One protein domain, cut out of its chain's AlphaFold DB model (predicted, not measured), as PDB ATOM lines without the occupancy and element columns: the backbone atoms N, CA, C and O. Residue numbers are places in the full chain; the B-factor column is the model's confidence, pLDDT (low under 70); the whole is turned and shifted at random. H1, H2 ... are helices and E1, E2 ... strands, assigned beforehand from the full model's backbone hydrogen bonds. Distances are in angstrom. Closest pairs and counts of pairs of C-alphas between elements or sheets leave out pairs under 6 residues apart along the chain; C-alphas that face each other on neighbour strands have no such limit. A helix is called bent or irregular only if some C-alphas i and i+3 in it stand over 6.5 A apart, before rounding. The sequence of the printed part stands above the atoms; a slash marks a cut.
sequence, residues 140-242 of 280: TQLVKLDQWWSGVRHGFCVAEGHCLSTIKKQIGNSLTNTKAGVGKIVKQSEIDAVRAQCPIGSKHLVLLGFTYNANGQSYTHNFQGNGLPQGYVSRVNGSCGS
ATOM      1  N   THR A 140     198.952 206.011 122.528       89.00
ATOM      2  CA  THR A 140     199.858 205.896 121.377       89.00
ATOM      3  C   THR A 140     200.706 204.625 121.432       89.00
ATOM      4  O   THR A 140     201.050 204.094 120.376       89.00
ATOM      5  N   GLN A 141     200.975 204.091 122.625       89.25
ATOM      6  CA  GLN A 141     201.713 202.840 122.841       89.25
ATOM      7  C   GLN A 141     200.829 201.588 122.698       89.25
ATOM      8  O   GLN A 141     201.324 200.457 122.664       89.25
ATOM      9  N   LEU A 142     199.511 201.775 122.598       84.88
ATOM     10  CA  LEU A 142     198.524 200.704 122.584       84.88
ATOM     11  C   LEU A 142     197.924 200.480 121.187       84.88
ATOM     12  O   LEU A 142     197.738 201.400 120.391       84.88
ATOM     13  N   VAL A 143     197.573 199.231 120.889       80.50
ATOM     14  CA  VAL A 143     196.790 198.839 119.712       80.50
ATOM     15  C   VAL A 143     195.500 198.163 120.145       80.50
ATOM     16  O   VAL A 143     195.476 197.348 121.066       80.50
ATOM     17  N   LYS A 144     194.402 198.506 119.466       76.62
ATOM     18  CA  LYS A 144     193.104 197.878 119.699       76.62
ATOM     19  C   LYS A 144     193.155 196.392 119.338       76.62
ATOM     20  O   LYS A 144     193.670 196.022 118.281       76.62
ATOM     21  N   LEU A 145     192.549 195.580 120.195       73.38
ATOM     22  CA  LEU A 145     192.278 194.171 119.981       73.38
ATOM     23  C   LEU A 145     190.784 193.983 119.680       73.38
ATOM     24  O   LEU A 145     189.928 194.285 120.521       73.38
ATOM     25  N   ASP A 146     190.471 193.497 118.483       71.00
ATOM     26  CA  ASP A 146     189.109 193.149 118.064       71.00
ATOM     27  C   ASP A 146     188.882 191.639 118.193       71.00
ATOM     28  O   ASP A 146     189.817 190.860 118.041       71.00
ATOM     29  N   GLN A 147     187.632 191.228 118.423       66.88
ATOM     30  CA  GLN A 147     187.192 189.851 118.200       66.88
ATOM     31  C   GLN A 147     186.412 189.715 116.894       66.88
ATOM     32  O   GLN A 147     185.624 190.599 116.544       66.88
ATOM     33  N   TRP A 148     186.586 188.574 116.228       56.28
ATOM     34  CA  TRP A 148     185.753 188.124 115.114       56.28
ATOM     35  C   TRP A 148     185.072 186.802 115.500       56.28
ATOM     36  O   TRP A 148     185.752 185.879 115.935       56.28
ATOM     37  N   TRP A 149     183.745 186.748 115.327       54.50
ATOM     38  CA  TRP A 149     182.790 185.701 115.753       54.50
ATOM     39  C   TRP A 149     182.234 185.795 117.185       54.50
ATOM     40  O   TRP A 149     182.934 186.023 118.170       54.50
ATOM     41  N   SER A 150     180.913 185.612 117.296       47.88
ATOM     42  CA  SER A 150     180.174 185.614 118.561       47.88
ATOM     43  C   SER A 150     180.356 184.283 119.290       47.88
ATOM     44  O   SER A 150     179.957 183.240 118.781       47.88
ATOM     45  N   GLY A 151     180.919 184.320 120.497       47.25
ATOM     46  CA  GLY A 151     181.027 183.158 121.387       47.25
ATOM     47  C   GLY A 151     182.445 182.618 121.561       47.25
ATOM     48  O   GLY A 151     182.728 182.052 122.608       47.25
ATOM     49  N   VAL A 152     183.364 182.867 120.624       46.81
ATOM     50  CA  VAL A 152     184.787 182.531 120.796       46.81
ATOM     51  C   VAL A 152     185.607 183.809 120.651       46.81
ATOM     52  O   VAL A 152     185.645 184.424 119.590       46.81
ATOM     53  N   ARG A 153     186.210 184.263 121.758       53.75
ATOM     54  CA  ARG A 153     186.943 185.539 121.816       53.75
ATOM     55  C   ARG A 153     188.324 185.396 121.190       53.75
ATOM     56  O   ARG A 153     189.333 185.236 121.873       53.75
ATOM     57  N   HIS A 154     188.331 185.450 119.873       54.47
ATOM     58  CA  HIS A 154     189.505 185.450 119.027       54.47
ATOM     59  C   HIS A 154     190.067 186.872 118.954       54.47
ATOM     60  O   HIS A 154     189.615 187.657 118.136       54.47
ATOM     61  N   GLY A 155     190.944 187.264 119.879       57.72
ATOM     62  CA  GLY A 155     191.486 188.627 119.901       57.72
ATOM     63  C   GLY A 155     192.515 188.832 118.792       57.72
ATOM     64  O   GLY A 155     193.416 188.019 118.676       57.72
ATOM     65  N   PHE A 156     192.430 189.903 118.009       66.69
ATOM     66  CA  PHE A 156     193.399 190.222 116.957       66.69
ATOM     67  C   PHE A 156     193.717 191.711 116.915       66.69
ATOM     68  O   PHE A 156     192.834 192.550 117.122       66.69
ATOM     69  N   CYS A 157     194.968 192.049 116.610       67.12
ATOM     70  CA  CYS A 157     195.386 193.444 116.530       67.12
ATOM     71  C   CYS A 157     194.854 194.120 115.270       67.12
ATOM     72  O   CYS A 157     194.999 193.621 114.154       67.12
ATOM     73  N   VAL A 158     194.235 195.282 115.463       57.88
ATOM     74  CA  VAL A 158     193.527 196.008 114.400       57.88
ATOM     75  C   VAL A 158     194.471 196.841 113.536       57.88
ATOM     76  O   VAL A 158     194.177 197.043 112.359       57.88
ATOM     77  N   ALA A 159     195.574 197.336 114.107       55.12
ATOM     78  CA  ALA A 159     196.333 198.437 113.511       55.12
ATOM     79  C   ALA A 159     197.665 198.048 112.852       55.12
ATOM     80  O   ALA A 159     198.223 198.865 112.128       55.12
ATOM     81  N   GLU A 160     198.169 196.826 113.033       57.00
ATOM     82  CA  GLU A 160     199.374 196.398 112.318       57.00
ATOM     83  C   GLU A 160     198.968 195.702 111.017       57.00
ATOM     84  O   GLU A 160     198.426 194.593 111.021       57.00
ATOM     85  N   GLY A 161     199.198 196.378 109.886       56.97
ATOM     86  CA  GLY A 161     198.771 195.932 108.554       56.97
ATOM     87  C   GLY A 161     199.197 194.500 108.207       56.97
ATOM     88  O   GLY A 161     198.470 193.797 107.502       56.97
ATOM     89  N   HIS A 162     200.313 194.018 108.761       60.12
ATOM     90  CA  HIS A 162     200.756 192.631 108.615       60.12
ATOM     91  C   HIS A 162     199.889 191.626 109.377       60.12
ATOM     92  O   HIS A 162     199.550 190.580 108.825       60.12
ATOM     93  N   CYS A 163     199.477 191.940 110.604       63.72
ATOM     94  CA  CYS A 163     198.649 191.056 111.414       63.72
ATOM     95  C   CYS A 163     197.294 190.810 110.730       63.72
ATOM     96  O   CYS A 163     196.952 189.673 110.395       63.72
ATOM     97  N   LEU A 164     196.568 191.888 110.418       63.31
ATOM     98  CA  LEU A 164     195.237 191.799 109.818       63.31
ATOM     99  C   LEU A 164     195.255 191.152 108.426       63.31
ATOM    100  O   LEU A 164     194.371 190.357 108.102       63.31
ATOM    101  N   SER A 165     196.242 191.486 107.591       65.56
ATOM    102  CA  SER A 165     196.361 190.902 106.251       65.56
ATOM    103  C   SER A 165     196.721 189.416 106.298       65.56
ATOM    104  O   SER A 165     196.151 188.637 105.535       65.56
ATOM    105  N   THR A 166     197.596 189.001 107.216       64.81
ATOM    106  CA  THR A 166     197.969 187.590 107.398       64.81
ATOM    107  C   THR A 166     196.776 186.768 107.874       64.81
ATOM    108  O   THR A 166     196.508 185.706 107.318       64.81
ATOM    109  N   ILE A 167     195.998 187.285 108.828       63.91
ATOM    110  CA  ILE A 167     194.775 186.626 109.306       63.91
ATOM    111  C   ILE A 167     193.745 186.499 108.179       63.91
ATOM    112  O   ILE A 167     193.212 185.415 107.959       63.91
ATOM    113  N   LYS A 168     193.505 187.572 107.412       63.25
ATOM    114  CA  LYS A 168     192.588 187.548 106.257       63.25
ATOM    115  C   LYS A 168     193.014 186.551 105.178       63.25
ATOM    116  O   LYS A 168     192.158 185.897 104.592       63.25
ATOM    117  N   LYS A 169     194.319 186.422 104.916       63.03
ATOM    118  CA  LYS A 169     194.851 185.436 103.961       63.03
ATOM    119  C   LYS A 169     194.639 183.997 104.438       63.03
ATOM    120  O   LYS A 169     194.333 183.142 103.619       63.03
ATOM    121  N   GLN A 170     194.800 183.744 105.735       58.84
ATOM    122  CA  GLN A 170     194.762 182.398 106.317       58.84
ATOM    123  C   GLN A 170     193.331 181.908 106.610       58.84
ATOM    124  O   GLN A 170     193.018 180.753 106.353       58.84
ATOM    125  N   ILE A 171     192.445 182.780 107.102       54.09
ATOM    126  CA  ILE A 171     191.052 182.444 107.478       54.09
ATOM    127  C   ILE A 171     190.064 182.760 106.329       54.09
ATOM    128  O   ILE A 171     188.877 182.434 106.379       54.09
ATOM    129  N   GLY A 172     190.561 183.366 105.247       51.62
ATOM    130  CA  GLY A 172     189.772 183.804 104.103       51.62
ATOM    131  C   GLY A 172     189.024 185.119 104.352       51.62
ATOM    132  O   GLY A 172     188.974 185.662 105.455       51.62
ATOM    133  N   ASN A 173     188.390 185.642 103.299       51.66
ATOM    134  CA  ASN A 173     187.648 186.911 103.337       51.66
ATOM    135  C   ASN A 173     186.344 186.855 104.164       51.66
ATOM    136  O   ASN A 173     185.636 187.857 104.259       51.66
ATOM    137  N   SER A 174     186.027 185.717 104.793       49.88
ATOM    138  CA  SER A 174     184.816 185.492 105.595       49.88
ATOM    139  C   SER A 174     184.903 186.111 107.003       49.88
ATOM    140  O   SER A 174     184.499 185.511 107.998       49.88
ATOM    141  N   LEU A 175     185.411 187.343 107.105       53.91
ATOM    142  CA  LEU A 175     185.397 188.148 108.336       53.91
ATOM    143  C   LEU A 175     184.125 189.010 108.444       53.91
ATOM    144  O   LEU A 175     184.143 190.095 109.027       53.91
ATOM    145  N   THR A 176     183.023 188.546 107.855       49.78
ATOM    146  CA  THR A 176     181.775 189.301 107.662       49.78
ATOM    147  C   THR A 176     180.921 189.454 108.923       49.78
ATOM    148  O   THR A 176     179.997 190.261 108.923       49.78
ATOM    149  N   ASN A 177     181.248 188.776 110.027       49.34
ATOM    150  CA  ASN A 177     180.423 188.795 111.236       49.34
ATOM    151  C   ASN A 177     181.056 189.633 112.359       49.34
ATOM    152  O   ASN A 177     182.019 189.217 113.004       49.34
ATOM    153  N   THR A 178     180.483 190.828 112.538       51.56
ATOM    154  CA  THR A 178     180.551 191.752 113.689       51.56
ATOM    155  C   THR A 178     181.867 191.774 114.469       51.56
ATOM    156  O   THR A 178     182.073 191.001 115.408       51.56
ATOM    157  N   LYS A 179     182.714 192.755 114.144       62.56
ATOM    158  CA  LYS A 179     183.807 193.183 115.020       62.56
ATOM    159  C   LYS A 179     183.247 193.718 116.333       62.56
ATOM    160  O   LYS A 179     182.474 194.674 116.320       62.56
ATOM    161  N   ALA A 180     183.711 193.184 117.454       61.50
ATOM    162  CA  ALA A 180     183.568 193.846 118.747       61.50
ATOM    163  C   ALA A 180     184.957 194.118 119.327       61.50
ATOM    164  O   ALA A 180     185.830 193.254 119.287       61.50
ATOM    165  N   GLY A 181     185.179 195.320 119.858       67.88
ATOM    166  CA  GLY A 181     186.413 195.606 120.586       67.88
ATOM    167  C   GLY A 181     186.438 194.807 121.887       67.88
ATOM    168  O   GLY A 181     185.489 194.886 122.666       67.88
ATOM    169  N   VAL A 182     187.507 194.048 122.125       68.38
ATOM    170  CA  VAL A 182     187.710 193.305 123.385       68.38
ATOM    171  C   VAL A 182     188.760 193.948 124.287       68.38
ATOM    172  O   VAL A 182     188.843 193.615 125.473       68.38
ATOM    173  N   GLY A 183     189.528 194.899 123.744       76.56
ATOM    174  CA  GLY A 183     190.391 195.779 124.518       76.56
ATOM    175  C   GLY A 183     191.574 196.344 123.731       76.56
ATOM    176  O   GLY A 183     191.447 196.613 122.538       76.56
ATOM    177  N   LYS A 184     192.703 196.549 124.411       81.12
ATOM    178  CA  LYS A 184     193.955 197.128 123.926       81.12
ATOM    179  C   LYS A 184     195.153 196.321 124.441       81.12
ATOM    180  O   LYS A 184     195.128 195.811 125.560       81.12
ATOM    181  N   ILE A 185     196.205 196.225 123.643       84.94
ATOM    182  CA  ILE A 185     197.474 195.601 124.038       84.94
ATOM    183  C   ILE A 185     198.641 196.512 123.659       84.94
ATOM    184  O   ILE A 185     198.475 197.390 122.815       84.94
ATOM    185  N   VAL A 186     199.810 196.324 124.271       87.75
ATOM    186  CA  VAL A 186     200.999 197.130 123.952       87.75
ATOM    187  C   VAL A 186     201.532 196.717 122.582       87.75
ATOM    188  O   VAL A 186     201.689 195.521 122.315       87.75
ATOM    189  N   LYS A 187     201.789 197.696 121.708       85.81
ATOM    190  CA  LYS A 187     202.358 197.453 120.374       85.81
ATOM    191  C   LYS A 187     203.721 196.789 120.498       85.81
ATOM    192  O   LYS A 187     204.477 197.082 121.423       85.81
ATOM    193  N   GLN A 188     204.064 195.935 119.538       84.69
ATOM    194  CA  GLN A 188     205.374 195.292 119.559       84.69
ATOM    195  C   GLN A 188     206.510 196.322 119.456       84.69
ATOM    196  O   GLN A 188     207.507 196.176 120.153       84.69
ATOM    197  N   SER A 189     206.329 197.391 118.673       85.62
ATOM    198  CA  SER A 189     207.318 198.469 118.520       85.62
ATOM    199  C   SER A 189     207.476 199.381 119.743       85.62
ATOM    200  O   SER A 189     208.425 200.150 119.798       85.62
ATOM    201  N   GLU A 190     206.562 199.324 120.713       90.62
ATOM    202  CA  GLU A 190     206.506 200.267 121.846       90.62
ATOM    203  C   GLU A 190     206.894 199.612 123.178       90.62
ATOM    204  O   GLU A 190     206.889 200.262 124.226       90.62
ATOM    205  N   ILE A 191     207.217 198.315 123.170       90.12
ATOM    206  CA  ILE A 191     207.448 197.554 124.401       90.12
ATOM    207  C   ILE A 191     208.627 198.086 125.217       90.12
ATOM    208  O   ILE A 191     208.547 198.103 126.445       90.12
ATOM    209  N   ASP A 192     209.692 198.551 124.566       91.12
ATOM    210  CA  ASP A 192     210.881 199.044 125.265       91.12
ATOM    211  C   ASP A 192     210.602 200.384 125.954       91.12
ATOM    212  O   ASP A 192     210.950 200.563 127.123       91.12
ATOM    213  N   ALA A 193     209.860 201.276 125.290       90.88
ATOM    214  CA  ALA A 193     209.398 202.527 125.887       90.88
ATOM    215  C   ALA A 193     208.476 202.270 127.092       90.88
ATOM    216  O   ALA A 193     208.653 202.877 128.150       90.88
ATOM    217  N   VAL A 194     207.535 201.326 126.972       91.25
ATOM    218  CA  VAL A 194     206.647 200.945 128.083       91.25
ATOM    219  C   VAL A 194     207.430 200.302 129.231       91.25
ATOM    220  O   VAL A 194     207.148 200.590 130.389       91.25
ATOM    221  N   ARG A 195     208.433 199.460 128.957       92.19
ATOM    222  CA  ARG A 195     209.281 198.849 129.998       92.19
ATOM    223  C   ARG A 195     210.086 199.878 130.779       92.19
ATOM    224  O   ARG A 195     210.172 199.758 131.998       92.19
ATOM    225  N   ALA A 196     210.618 200.889 130.096       89.12
ATOM    226  CA  ALA A 196     211.331 201.987 130.742       89.12
ATOM    227  C   ALA A 196     210.415 202.810 131.665       89.12
ATOM    228  O   ALA A 196     210.835 203.231 132.740       89.12
ATOM    229  N   GLN A 197     209.157 203.010 131.264       90.06
ATOM    230  CA  GLN A 197     208.162 203.789 132.010       90.06
ATOM    231  C   GLN A 197     207.449 202.982 133.111       90.06
ATOM    232  O   GLN A 197     206.950 203.555 134.073       90.06
ATOM    233  N   CYS A 198     207.415 201.655 132.991       90.06
ATOM    234  CA  CYS A 198     206.758 200.726 133.910       90.06
ATOM    235  C   CYS A 198     207.754 199.660 134.415       90.06
ATOM    236  O   CYS A 198     207.615 198.470 134.100       90.06
ATOM    237  N   PRO A 199     208.811 200.041 135.154       85.19
ATOM    238  CA  PRO A 199     209.908 199.132 135.494       85.19
ATOM    239  C   PRO A 199     209.485 197.955 136.389       85.19
ATOM    240  O   PRO A 199     210.099 196.887 136.342       85.19
ATOM    241  N   ILE A 200     208.423 198.103 137.187       87.50
ATOM    242  CA  ILE A 200     207.937 197.061 138.098       87.50
ATOM    243  C   ILE A 200     206.906 196.187 137.389       87.50
ATOM    244  O   ILE A 200     206.995 194.957 137.435       87.50
ATOM    245  N   GLY A 201     205.916 196.797 136.748       84.50
ATOM    246  CA  GLY A 201     204.774 196.109 136.160       84.50
ATOM    247  C   GLY A 201     205.098 195.445 134.829       84.50
ATOM    248  O   GLY A 201     204.465 194.441 134.486       84.50
ATOM    249  N   SER A 202     206.095 195.940 134.094       88.50
ATOM    250  CA  SER A 202     206.414 195.439 132.753       88.50
ATOM    251  C   SER A 202     207.013 194.034 132.751       88.50
ATOM    252  O   SER A 202     206.887 193.321 131.756       88.50
ATOM    253  N   LYS A 203     207.540 193.560 133.889       87.25
ATOM    254  CA  LYS A 203     207.941 192.151 134.085       87.25
ATOM    255  C   LYS A 203     206.783 191.160 133.914       87.25
ATOM    256  O   LYS A 203     206.999 189.962 133.754       87.25
ATOM    257  N   HIS A 204     205.545 191.649 133.982       87.00
ATOM    258  CA  HIS A 204     204.336 190.857 133.789       87.00
ATOM    259  C   HIS A 204     203.763 190.965 132.372       87.00
ATOM    260  O   HIS A 204     202.769 190.292 132.083       87.00
ATOM    261  N   LEU A 205     204.376 191.774 131.502       86.50
ATOM    262  CA  LEU A 205     204.031 191.849 130.089       86.50
ATOM    263  C   LEU A 205     204.699 190.701 129.328       86.50
ATOM    264  O   LEU A 205     205.916 190.527 129.372       86.50
ATOM    265  N   VAL A 206     203.897 189.927 128.603       85.44
ATOM    266  CA  VAL A 206     204.360 188.807 127.773       85.44
ATOM    267  C   VAL A 206     203.920 188.998 126.332       85.44
ATOM    268  O   VAL A 206     202.855 189.558 126.083       85.44
ATOM    269  N   LEU A 207     204.732 188.527 125.388       84.56
ATOM    270  CA  LEU A 207     204.389 188.575 123.972       84.56
ATOM    271  C   LEU A 207     203.265 187.574 123.690       84.56
ATOM    272  O   LEU A 207     203.418 186.373 123.917       84.56
ATOM    273  N   LEU A 208     202.137 188.072 123.194       78.69
ATOM    274  CA  LEU A 208     201.059 187.266 122.645       78.69
ATOM    275  C   LEU A 208     201.345 187.010 121.163       78.69
ATOM    276  O   LEU A 208     201.473 187.950 120.381       78.69
ATOM    277  N   GLY A 209     201.406 185.742 120.783       75.44
ATOM    278  CA  GLY A 209     201.455 185.279 119.404       75.44
ATOM    279  C   GLY A 209     200.348 184.275 119.104       75.44
ATOM    280  O   GLY A 209     199.694 183.760 120.017       75.44
ATOM    281  N   PHE A 210     200.145 183.983 117.820       73.38
ATOM    282  CA  PHE A 210     199.220 182.951 117.354       73.38
ATOM    283  C   PHE A 210     199.919 181.898 116.519       73.38
ATOM    284  O   PHE A 210     200.621 182.209 115.558       73.38
ATOM    285  N   THR A 211     199.672 180.635 116.846       72.00
ATOM    286  CA  THR A 211     200.116 179.502 116.036       72.00
ATOM    287  C   THR A 211     198.897 178.836 115.422       72.00
ATOM    288  O   THR A 211     197.995 178.418 116.147       72.00
ATOM    289  N   TYR A 212     198.858 178.754 114.094       65.94
ATOM    290  CA  TYR A 212     197.819 178.015 113.384       65.94
ATOM    291  C   TYR A 212     198.035 176.513 113.543       65.94
ATOM    292  O   TYR A 212     199.167 176.029 113.557       65.94
ATOM    293  N   ASN A 213     196.936 175.776 113.631       68.75
ATOM    294  CA  ASN A 213     196.969 174.327 113.531       68.75
ATOM    295  C   ASN A 213     197.229 173.914 112.074       68.75
ATOM    296  O   ASN A 213     196.958 174.679 111.149       68.75
ATOM    297  N   ALA A 214     197.734 172.695 111.864       63.72
ATOM    298  CA  ALA A 214     198.202 172.210 110.558       63.72
ATOM    299  C   ALA A 214     197.155 172.281 109.424       63.72
ATOM    300  O   ALA A 214     197.516 172.306 108.254       63.72
ATOM    301  N   ASN A 215     195.864 172.332 109.762       60.44
ATOM    302  CA  ASN A 215     194.757 172.453 108.813       60.44
ATOM    303  C   ASN A 215     194.284 173.903 108.575       60.44
ATOM    304  O   ASN A 215     193.321 174.099 107.842       60.44
ATOM    305  N   GLY A 216     194.887 174.905 109.226       57.56
ATOM    306  CA  GLY A 216     194.528 176.327 109.103       57.56
ATOM    307  C   GLY A 216     193.162 176.719 109.686       57.56
ATOM    308  O   GLY A 216     192.811 177.893 109.691       57.56
ATOM    309  N   GLN A 217     192.385 175.766 110.211       57.31
ATOM    310  CA  GLN A 217     191.000 175.991 110.657       57.31
ATOM    311  C   GLN A 217     190.887 176.483 112.102       57.31
ATOM    312  O   GLN A 217     189.815 176.867 112.562       57.31
ATOM    313  N   SER A 218     191.980 176.427 112.853       60.12
ATOM    314  CA  SER A 218     192.031 176.854 114.246       60.12
ATOM    315  C   SER A 218     193.431 177.340 114.582       60.12
ATOM    316  O   SER A 218     194.396 177.047 113.874       60.12
ATOM    317  N   TYR A 219     193.541 178.105 115.660       66.88
ATOM    318  CA  TYR A 219     194.810 178.626 116.131       66.88
ATOM    319  C   TYR A 219     194.855 178.619 117.657       66.88
ATOM    320  O   TYR A 219     193.826 178.551 118.333       66.88
ATOM    321  N   THR A 220     196.064 178.684 118.197       69.50
ATOM    322  CA  THR A 220     196.326 178.696 119.634       69.50
ATOM    323  C   THR A 220     197.014 179.993 120.038       69.50
ATOM    324  O   THR A 220     197.849 180.527 119.306       69.50
ATOM    325  N   HIS A 221     196.644 180.518 121.207       69.31
ATOM    326  CA  HIS A 221     197.351 181.634 121.828       69.31
ATOM    327  C   HIS A 221     198.684 181.141 122.388       69.31
ATOM    328  O   HIS A 221     198.719 180.232 123.221       69.31
ATOM    329  N   ASN A 222     199.767 181.774 121.960       71.81
ATOM    330  CA  ASN A 222     201.117 181.473 122.386       71.81
ATOM    331  C   ASN A 222     201.698 182.666 123.155       71.81
ATOM    332  O   ASN A 222     201.954 183.718 122.584       71.81
ATOM    333  N   PHE A 223     201.925 182.501 124.457       73.88
ATOM    334  CA  PHE A 223     202.498 183.549 125.316       73.88
ATOM    335  C   PHE A 223     204.034 183.520 125.383       73.88
ATOM    336  O   PHE A 223     204.637 184.269 126.150       73.88
ATOM    337  N   GLN A 224     204.665 182.623 124.625       69.75
ATOM    338  CA  GLN A 224     206.115 182.550 124.436       69.75
ATOM    339  C   GLN A 224     206.556 183.305 123.174       69.75
ATOM    340  O   GLN A 224     207.733 183.279 122.830       69.75
ATOM    341  N   GLY A 225     205.619 183.950 122.469       64.19
ATOM    342  CA  GLY A 225     205.909 184.720 121.265       64.19
ATOM    343  C   GLY A 225     206.142 183.904 119.997       64.19
ATOM    344  O   GLY A 225     206.500 184.492 118.982       64.19
ATOM    345  N   ASN A 226     205.938 182.581 120.010       66.94
ATOM    346  CA  ASN A 226     206.040 181.810 118.769       66.94
ATOM    347  C   ASN A 226     204.805 182.054 117.878       66.94
ATOM    348  O   ASN A 226     203.694 182.287 118.365       66.94
ATOM    349  N   GLY A 227     204.991 181.915 116.565       74.44
ATOM    350  CA  GLY A 227     203.947 182.147 115.569       74.44
ATOM    351  C   GLY A 227     203.831 183.620 115.174       74.44
ATOM    352  O   GLY A 227     204.828 184.331 115.143       74.44
ATOM    353  N   LEU A 228     202.621 184.066 114.834       74.12
ATOM    354  CA  LEU A 228     202.353 185.441 114.408       74.12
ATOM    355  C   LEU A 228     202.218 186.353 115.638       74.12
ATOM    356  O   LEU A 228     201.197 186.251 116.331       74.12
ATOM    357  N   PRO A 229     203.187 187.238 115.925       77.56
ATOM    358  CA  PRO A 229     203.104 188.120 117.077       77.56
ATOM    359  C   PRO A 229     201.959 189.121 116.917       77.56
ATOM    360  O   PRO A 229     201.590 189.511 115.810       77.56
ATOM    361  N   GLN A 230     201.365 189.491 118.043       77.19
ATOM    362  CA  GLN A 230     200.245 190.426 118.122       77.19
ATOM    363  C   GLN A 230     200.628 191.665 118.925       77.19
ATOM    364  O   GLN A 230     200.219 192.771 118.597       77.19
ATOM    365  N   GLY A 231     201.404 191.478 119.989       83.88
ATOM    366  CA  GLY A 231     201.800 192.532 120.914       83.88
ATOM    367  C   GLY A 231     201.906 191.996 122.335       83.88
ATOM    368  O   GLY A 231     201.840 190.787 122.562       83.88
ATOM    369  N   TYR A 232     202.067 192.889 123.303       86.69
ATOM    370  CA  TYR A 232     202.334 192.513 124.685       86.69
ATOM    371  C   TYR A 232     201.114 192.665 125.580       86.69
ATOM    372  O   TYR A 232     200.378 193.654 125.538       86.69
ATOM    373  N   VAL A 233     200.926 191.659 126.426       85.75
ATOM    374  CA  VAL A 233     199.761 191.513 127.289       85.75
ATOM    375  C   VAL A 233     200.161 191.305 128.734       85.75
ATOM    376  O   VAL A 233     201.131 190.603 129.012       85.75
ATOM    377  N   SER A 234     199.392 191.863 129.668       84.88
ATOM    378  CA  SER A 234     199.676 191.676 131.088       84.88
ATOM    379  C   SER A 234     199.136 190.352 131.625       84.88
ATOM    380  O   SER A 234     197.990 189.967 131.373       84.88
ATOM    381  N   ARG A 235     199.955 189.659 132.422       80.19
ATOM    382  CA  ARG A 235     199.568 188.467 133.197       80.19
ATOM    383  C   ARG A 235     199.136 188.786 134.628       80.19
ATOM    384  O   ARG A 235     198.748 187.871 135.354       80.19
ATOM    385  N   VAL A 236     199.177 190.052 135.040       79.31
ATOM    386  CA  VAL A 236     198.807 190.492 136.392       79.31
ATOM    387  C   VAL A 236     197.892 191.709 136.297       79.31
ATOM    388  O   VAL A 236     198.121 192.606 135.499       79.31
ATOM    389  N   ASN A 237     196.826 191.742 137.100       79.00
ATOM    390  CA  ASN A 237     195.923 192.894 137.119       79.00
ATOM    391  C   ASN A 237     196.689 194.149 137.558       79.00
ATOM    392  O   ASN A 237     197.474 194.089 138.501       79.00
ATOM    393  N   GLY A 238     196.438 195.274 136.899       78.25
ATOM    394  CA  GLY A 238     197.050 196.568 137.198       78.25
ATOM    395  C   GLY A 238     198.432 196.784 136.581       78.25
ATOM    396  O   GLY A 238     198.912 197.912 136.590       78.25
ATOM    397  N   SER A 239     199.085 195.753 136.028       83.50
ATOM    398  CA  SER A 239     200.455 195.910 135.525       83.50
ATOM    399  C   SER A 239     200.491 196.863 134.328       83.50
ATOM    400  O   SER A 239     199.768 196.684 133.342       83.50
ATOM    401  N   CYS A 240     201.309 197.906 134.474       85.88
ATOM    402  CA  CYS A 240     201.431 199.040 133.561       85.88
ATOM    403  C   CYS A 240     200.116 199.762 133.245       85.88
ATOM    404  O   CYS A 240     200.035 200.410 132.218       85.88
ATOM    405  N   GLY A 241     199.081 199.670 134.084       83.50
ATOM    406  CA  GLY A 241     197.774 200.282 133.801       83.50
ATOM    407  C   GLY A 241     196.772 199.351 133.115       83.50
ATOM    408  O   GLY A 241     195.639 199.747 132.839       83.50
ATOM    409  N   SER A 242     197.135 198.084 132.896       82.12
ATOM    410  CA  SER A 242     196.186 197.065 132.453       82.12
ATOM    411  C   SER A 242     195.118 196.821 133.524       82.12
ATOM    412  O   SER A 242     195.425 196.378 134.626       82.12
TER     413      SER A 242
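Overview. This is residues 140 to 242 of the 280 residues of an uncharacterized protein of Pristionchus pacificus (UniProt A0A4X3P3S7). Two small three-stranded sheets, E2 E1 E3 and E5 E4 E6, meet in the core, where E6 of one passes E2 and the last part of E3 of the other; H1 lies toward one end of the long axis, and H2 with the short H3 lies toward the other. The printed part has 103 residues with three named helices and six named strands, in the order E1 E2 H1 E3 H2 H3 E4 E5 E6. Both sheets are antiparallel throughout, and the class is mixed, helices and strands. The whole is compact, with a radius of gyration of the C-alphas of 14.0 A, yet elongated in outline, with spans of 41 by 26 by 24 A.

Along the chain. Find C-alpha 142 at (198.524, 200.704, 122.584); there E1 begins and runs 16.3 A to residue 147. E2 is residues 155 to 157, and H1 is residues 161 to 171, 15.6 A long. E3, residues 180 to 186, spans 18.5 A. H2 follows at C-alpha 188, (205.374, 195.292, 119.559), and runs 15.3 A to residue 197; it is irregular, with C-alphas 189 and 192 7.6 A apart. H3 is residues 201 to 204. E4, residues 205 to 212, is 22.6 A long, E5 is residues 219 to 222, and E6, residues 228 to 234, runs 18.0 A to C-alpha 234 at (199.676, 191.676, 131.088).

Arrangement. Look first at the inner strand E1: N 145 and O 183 of E3 are 2.8 A apart, and N 156 of E2 and O 146 are 2.8 A apart, within hydrogen-bond range. E1 and E2 form a hairpin. E2, H1 and E3 make a split strand-helix-strand unit, two strands running the same way with E1 between them, and its crossover is right-handed. In the other sheet E4 is inner: N 208 and O 231 of E6 are 2.8 A apart, as are N 222 of E5 and O 209. E4 and E5 form a hairpin. Between the sheets, the closest C-alphas of E3 and E6 are Val 186 and Tyr 232, 4.9 A apart; those of E2 and E6 are Cys 157 and Gln 230, 5.9 A. H1 only grazes both sheets. H2 is on the sheet E5 E4 E6 at a height of 7.2 A, over none of its strands; its closest C-alpha pair with E6 is Gln 188 and Gly 231, 4.7 A. H2 and H3 only just touch, only at the corner, with 3 pairs of C-alphas within 8 A, the closest being Arg 195 and Ser 202 at 5.2 A. H3 only grazes the sheet E5 E4 E6. H1 and H2 are apart. In H1 every O i to N i+4 pair is within hydrogen-bond range, in H2 4 of 6 are, and H3 is too short for one.

Size, cuts and confidence. The two C-alphas farthest apart, Ser 174 and Ile 200, are 41.5 A apart. The printed part has no cut, and no link is long. The mean pLDDT of the printed part is 71.9; look for values under 70 at residues 147 to 182, 212 to 221 and 224 to 226.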